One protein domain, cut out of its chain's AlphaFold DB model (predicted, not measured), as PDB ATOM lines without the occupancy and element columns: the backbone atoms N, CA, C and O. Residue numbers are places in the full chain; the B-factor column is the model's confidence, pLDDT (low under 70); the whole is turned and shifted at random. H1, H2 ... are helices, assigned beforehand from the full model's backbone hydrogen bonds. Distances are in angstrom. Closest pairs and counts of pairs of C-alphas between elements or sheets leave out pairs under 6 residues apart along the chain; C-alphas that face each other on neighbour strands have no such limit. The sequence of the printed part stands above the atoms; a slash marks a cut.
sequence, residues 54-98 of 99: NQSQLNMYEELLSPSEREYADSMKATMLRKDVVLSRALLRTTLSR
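Overview. This is residues 54 to 98 of the 99 residues of an uncharacterized protein of Aegilops tauschii subsp. strangulata (UniProt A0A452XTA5). One long helix, H3, makes the longest axis, and two shorter helices pack on one side of it. H2 folds back along the first part of H3 as a helical hairpin, while H1 crosses H3 slantwise near its middle. The printed part has 45 residues with three named helices, H1, H2 and H3 in chain order, and no named strand; its class is all helix. It is compact, with a radius of gyration of the C-alphas of 9.9 A, and spans 31 by 23 by 14 A.

Arrangement. H3, residues 79 to 96, touches both other helices. H2, residues 67 to 75, touches H3 with a shallow tilt of 24 degrees, opposite ways, and the two form a hairpin. Their closest C-alphas are those of Ala 73 and Arg 82, 5.3 A apart, and H3 touches H2 with residues 82 to 89 alone. H1, residues 55 to 64, touches H3 at a steep tilt of 46 degrees, the same way; the closest C-alphas, of Tyr 61 and Ala 90, are 5.8 A apart. H1 and H2 are close but not clearly touching, with the C-alphas of Glu 62 and Arg 70 the closest at 6.8 A. In H2 and H3 every O i to N i+4 pair is within hydrogen-bond range; in H1, 5 of 6 are.

Along the chain. H3 is 25.7 A long from C-alpha 79 at (30.945, 26.033, 54.971) to C-alpha 96 at (42.412, 12.941, 35.998). H1 begins with C-alpha 55 at (33.150, 33.037, 45.723) and is 14.7 A long to C-alpha 64. H2 measures 12.3 A from C-alpha 67 to C-alpha 75.

Size, cuts and confidence. The two C-alphas farthest apart, of Lys 77 and Arg 98, are 31.4 A apart. The printed part has no cut, and the links H1 to H2 and H2 to H3 are tight. The mean pLDDT of the printed part is 86.4, and no printed residue is under 70.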
ATOM      1  N   ASN A  54      37.636  33.805  47.012       85.94
ATOM      2  CA  ASN A  54      36.739  34.344  45.993       85.94
ATOM      3  C   ASN A  54      35.578  33.386  45.700       85.94
ATOM      4  O   ASN A  54      35.764  32.306  45.137       85.94
ATOM      5  N   GLN A  55      34.354  33.831  45.986       85.62
ATOM      6  CA  GLN A  55      33.150  33.037  45.723       85.62
ATOM      7  C   GLN A  55      32.945  32.740  44.227       85.62
ATOM      8  O   GLN A  55      32.446  31.677  43.873       85.62
ATOM      9  N   SER A  56      33.364  33.646  43.337       88.88
ATOM     10  CA  SER A  56      33.301  33.428  41.886       88.88
ATOM     11  C   SER A  56      34.168  32.251  41.433       88.88
ATOM     12  O   SER A  56      33.736  31.462  40.597       88.88
ATOM     13  N   GLN A  57      35.360  32.098  42.020       86.44
ATOM     14  CA  GLN A  57      36.257  30.980  41.728       86.44
ATOM     15  C   GLN A  57      35.675  29.666  42.252       86.44
ATOM     16  O   GLN A  57      35.684  28.673  41.533       86.44
ATOM     17  N   LEU A  58      35.102  29.669  43.461       87.56
ATOM     18  CA  LEU A  58      34.411  28.497  44.005       87.56
ATOM     19  C   LEU A  58      33.254  28.045  43.112       87.56
ATOM     20  O   LEU A  58      33.150  26.856  42.832       87.56
ATOM     21  N   ASN A  59      32.443  28.975  42.606       89.44
ATOM     22  CA  ASN A  59      31.357  28.636  41.688       89.44
ATOM     23  C   ASN A  59      31.882  28.031  40.375       89.44
ATOM     24  O   ASN A  59      31.341  27.032  39.916       89.44
ATOM     25  N   MET A  60      32.962  28.581  39.804       89.75
ATOM     26  CA  MET A  60      33.615  27.974  38.635       89.75
ATOM     27  C   MET A  60      34.104  26.553  38.923       89.75
ATOM     28  O   MET A  60      33.967  25.671  38.081       89.75
ATOM     29  N   TYR A  61      34.683  26.315  40.103       89.88
ATOM     30  CA  TYR A  61      35.100  24.971  40.480       89.88
ATOM     31  C   TYR A  61      33.902  24.044  40.643       89.88
ATOM     32  O   TYR A  61      33.979  22.933  40.138       89.88
ATOM     33  N   GLU A  62      32.795  24.501  41.240       87.94
ATOM     34  CA  GLU A  62      31.540  23.742  41.352       87.94
ATOM     35  C   GLU A  62      30.987  23.290  39.996       87.94
ATOM     36  O   GLU A  62      30.459  22.183  39.897       87.94
ATOM     37  N   GLU A  63      31.154  24.086  38.940       90.62
ATOM     38  CA  GLU A  63      30.753  23.710  37.578       90.62
ATOM     39  C   GLU A  63      31.584  22.556  36.989       90.62
ATOM     40  O   GLU A  63      31.104  21.854  36.100       90.62
ATOM     41  N   LEU A  64      32.798  22.306  37.498       89.19
ATOM     42  CA  LEU A  64      33.633  21.177  37.067       89.19
ATOM     43  C   LEU A  64      33.195  19.836  37.676       89.19
ATOM     44  O   LEU A  64      33.577  18.777  37.164       89.19
ATOM     45  N   LEU A  65      32.430  19.858  38.772       89.31
ATOM     46  CA  LEU A  65      31.943  18.658  39.455       89.31
ATOM     47  C   LEU A  65      30.726  18.058  38.734       89.31
ATOM     48  O   LEU A  65      29.960  18.754  38.069       89.31
ATOM     49  N   SER A  66      30.500  16.746  38.879       87.62
ATOM     50  CA  SER A  66      29.211  16.163  38.468       87.62
ATOM     51  C   SER A  66      28.096  16.582  39.430       87.62
ATOM     52  O   SER A  66      28.365  16.886  40.595       87.62
ATOM     53  N   PRO A  67      26.826  16.517  38.987       86.69
ATOM     54  CA  PRO A  67      25.670  16.770  39.846       86.69
ATOM     55  C   PRO A  67      25.709  15.979  41.164       86.69
ATOM     56  O   PRO A  67      25.480  16.548  42.224       86.69
ATOM     57  N   SER A  68      26.114  14.706  41.122       85.94
ATOM     58  CA  SER A  68      26.224  13.857  42.316       85.94
ATOM     59  C   SER A  68      27.301  14.324  43.301       85.94
ATOM     60  O   SER A  68      27.126  14.225  44.512       85.94
ATOM     61  N   GLU A  69      28.429  14.835  42.805       87.19
ATOM     62  CA  GLU A  69      29.492  15.352  43.673       87.19
ATOM     63  C   GLU A  69      29.098  16.699  44.295       87.19
ATOM     64  O   GLU A  69      29.447  16.969  45.445       87.19
ATOM     65  N   ARG A  70      28.328  17.517  43.566       86.44
ATOM     66  CA  ARG A  70      27.737  18.752  44.096       86.44
ATOM     67  C   ARG A  70      26.724  18.469  45.197       86.44
ATOM     68  O   ARG A  70      26.824  19.065  46.259       86.44
ATOM     69  N   GLU A  71      25.818  17.517  44.988       87.62
ATOM     70  CA  GLU A  71      24.852  17.091  46.012       87.62
ATOM     71  C   GLU A  71      25.551  16.608  47.289       87.62
ATOM     72  O   GLU A  71      25.137  16.941  48.400       87.62
ATOM     73  N   TYR A  72      26.660  15.874  47.146       85.62
ATOM     74  CA  TYR A  72      27.484  15.470  48.282       85.62
ATOM     75  C   TYR A  72      28.110  16.674  49.005       85.62
ATOM     76  O   TYR A  72      28.044  16.746  50.233       85.62
ATOM     77  N   ALA A  73      28.675  17.638  48.272       84.31
ATOM     78  CA  ALA A  73      29.234  18.856  48.860       84.31
ATOM     79  C   ALA A  73      28.160  19.700  49.572       84.31
ATOM     80  O   ALA A  73      28.399  20.205  50.666       84.31
ATOM     81  N   ASP A  74      26.961  19.791  48.996       83.06
ATOM     82  CA  ASP A  74      25.821  20.515  49.564       83.06
ATOM     83  C   ASP A  74      25.226  19.805  50.793       83.06
ATOM     84  O   ASP A  74      24.679  20.455  51.684       83.06
ATOM     85  N   SER A  75      25.387  18.480  50.903       83.44
ATOM     86  CA  SER A  75      25.006  17.724  52.105       83.44
ATOM     87  C   SER A  75      25.877  18.048  53.329       83.44
ATOM     88  O   SER A  75      25.465  17.812  54.473       83.44
ATOM     89  N   MET A  76      27.068  18.624  53.124       80.44
ATOM     90  CA  MET A  76      27.953  19.023  54.214       80.44
ATOM     91  C   MET A  76      27.532  20.375  54.792       80.44
ATOM     92  O   MET A  76      27.619  21.420  54.158       80.44
ATOM     93  N   LYS A  77      27.114  20.364  56.062       71.94
ATOM     94  CA  LYS A  77      26.572  21.549  56.751       71.94
ATOM     95  C   LYS A  77      27.609  22.617  57.116       71.94
ATOM     96  O   LYS A  77      27.226  23.728  57.468       71.94
ATOM     97  N   ALA A  78      28.902  22.298  57.081       78.19
ATOM     98  CA  ALA A  78      29.954  23.251  57.424       78.19
ATOM     99  C   ALA A  78      30.513  23.905  56.159       78.19
ATOM    100  O   ALA A  78      31.011  23.224  55.266       78.19
ATOM    101  N   THR A  79      30.481  25.236  56.115       73.75
ATOM    102  CA  THR A  79      30.945  26.033  54.971       73.75
ATOM    103  C   THR A  79      32.425  25.818  54.656       73.75
ATOM    104  O   THR A  79      32.773  25.753  53.481       73.75
ATOM    105  N   MET A  80      33.286  25.652  55.668       75.81
ATOM    106  CA  MET A  80      34.701  25.303  55.447       75.81
ATOM    107  C   MET A  80      34.839  23.911  54.821       75.81
ATOM    108  O   MET A  80      35.506  23.765  53.804       75.81
ATOM    109  N   LEU A  81      34.108  22.915  55.334       82.19
ATOM    110  CA  LEU A  81      34.162  21.559  54.786       82.19
ATOM    111  C   LEU A  81      33.616  21.490  53.352       82.19
ATOM    112  O   LEU A  81      34.172  20.779  52.521       82.19
ATOM    113  N   ARG A  82      32.559  22.255  53.036       86.88
ATOM    114  CA  ARG A  82      32.016  22.344  51.672       86.88
ATOM    115  C   ARG A  82      33.074  22.848  50.693       86.88
ATOM    116  O   ARG A  82      33.247  22.248  49.634       86.88
ATOM    117  N   LYS A  83      33.798  23.915  51.051       87.69
ATOM    118  CA  LYS A  83      34.879  24.461  50.220       87.69
ATOM    119  C   LYS A  83      35.959  23.413  49.956       87.69
ATOM    120  O   LYS A  83      36.313  23.199  48.800       87.69
ATOM    121  N   ASP A  84      36.411  22.711  50.990       87.75
ATOM    122  CA  ASP A  84      37.449  21.685  50.856       87.75
ATOM    123  C   ASP A  84      37.021  20.550  49.922       87.75
ATOM    124  O   ASP A  84      37.797  20.089  49.082       87.75
ATOM    125  N   VAL A  85      35.763  20.116  50.017       89.25
ATOM    126  CA  VAL A  85      35.207  19.060  49.159       89.25
ATOM    127  C   VAL A  85      35.122  19.511  47.708       89.25
ATOM    128  O   VAL A  85      35.543  18.777  46.817       89.25
ATOM    129  N   VAL A  86      34.619  20.722  47.460       90.06
ATOM    130  CA  VAL A  86      34.548  21.287  46.106       90.06
ATOM    131  C   VAL A  86      35.942  21.366  45.494       90.06
ATOM    132  O   VAL A  86      36.159  20.882  44.384       90.06
ATOM    133  N   LEU A  87      36.904  21.922  46.232       90.88
ATOM    134  CA  LEU A  87      38.260  22.136  45.739       90.88
ATOM    135  C   LEU A  87      39.009  20.822  45.510       90.88
ATOM    136  O   LEU A  87      39.646  20.650  44.472       90.88
ATOM    137  N   SER A  88      38.901  19.865  46.432       90.81
ATOM    138  CA  SER A  88      39.534  18.548  46.284       90.81
ATOM    139  C   SER A  88      38.963  17.761  45.103       90.81
ATOM    140  O   SER A  88      39.715  17.162  44.335       90.81
ATOM    141  N   ARG A  89      37.642  17.799  44.893       92.19
ATOM    142  CA  ARG A  89      36.995  17.157  43.740       92.19
ATOM    143  C   ARG A  89      37.342  17.838  42.425       92.19
ATOM    144  O   ARG A  89      37.637  17.142  41.456       92.19
ATOM    145  N   ALA A  90      37.371  19.167  42.398       91.56
ATOM    146  CA  ALA A  90      37.826  19.920  41.238       91.56
ATOM    147  C   ALA A  90      39.283  19.573  40.895       91.56
ATOM    148  O   ALA A  90      39.588  19.311  39.734       91.56
ATOM    149  N   LEU A  91      40.164  19.476  41.896       91.88
ATOM    150  CA  LEU A  91      41.553  19.062  41.702       91.88
ATOM    151  C   LEU A  91      41.654  17.636  41.145       91.88
ATOM    152  O   LEU A  91      42.409  17.391  40.210       91.88
ATOM    153  N   LEU A  92      40.869  16.691  41.668       90.44
ATOM    154  CA  LEU A  92      40.818  15.327  41.135       90.44
ATOM    155  C   LEU A  92      40.320  15.296  39.686       90.44
ATOM    156  O   LEU A  92      40.901  14.607  38.856       90.44
ATOM    157  N   ARG A  93      39.281  16.066  39.352       90.31
ATOM    158  CA  ARG A  93      38.751  16.176  37.984       90.31
ATOM    159  C   ARG A  93      39.790  16.712  37.008       90.31
ATOM    160  O   ARG A  93      39.966  16.140  35.936       90.31
ATOM    161  N   THR A  94      40.475  17.796  37.365       88.81
ATOM    162  CA  THR A  94      41.472  18.418  36.481       88.81
ATOM    163  C   THR A  94      42.732  17.577  36.358       88.81
ATOM    164  O   THR A  94      43.286  17.478  35.267       88.81
ATOM    165  N   THR A  95      43.160  16.928  37.443       88.69
ATOM    166  CA  THR A  95      44.292  15.999  37.400       88.69
ATOM    167  C   THR A  95      43.946  14.778  36.565       88.69
ATOM    168  O   THR A  95      44.652  14.530  35.602       88.69
ATOM    169  N   LEU A  96      42.831  14.087  36.814       86.19
ATOM    170  CA  LEU A  96      42.412  12.941  35.998       86.19
ATOM    171  C   LEU A  96      42.173  13.301  34.530       86.19
ATOM    172  O   LEU A  96      42.431  12.476  33.672       86.19
ATOM    173  N   SER A  97      41.720  14.518  34.219       86.12
ATOM    174  CA  SER A  97      41.573  14.965  32.828       86.12
ATOM    175  C   SER A  97      42.910  15.170  32.107       86.12
ATOM    176  O   SER A  97      42.915  15.336  30.888       86.12
ATOM    177  N   ARG A  98      44.023  15.248  32.845       79.12
ATOM    178  CA  ARG A  98      45.368  15.468  32.300       79.12
ATOM    179  C   ARG A  98      46.097  14.163  31.956       79.12
ATOM    180  O   ARG A  98      47.004  14.214  31.127       79.12
TER     181      ARG A  98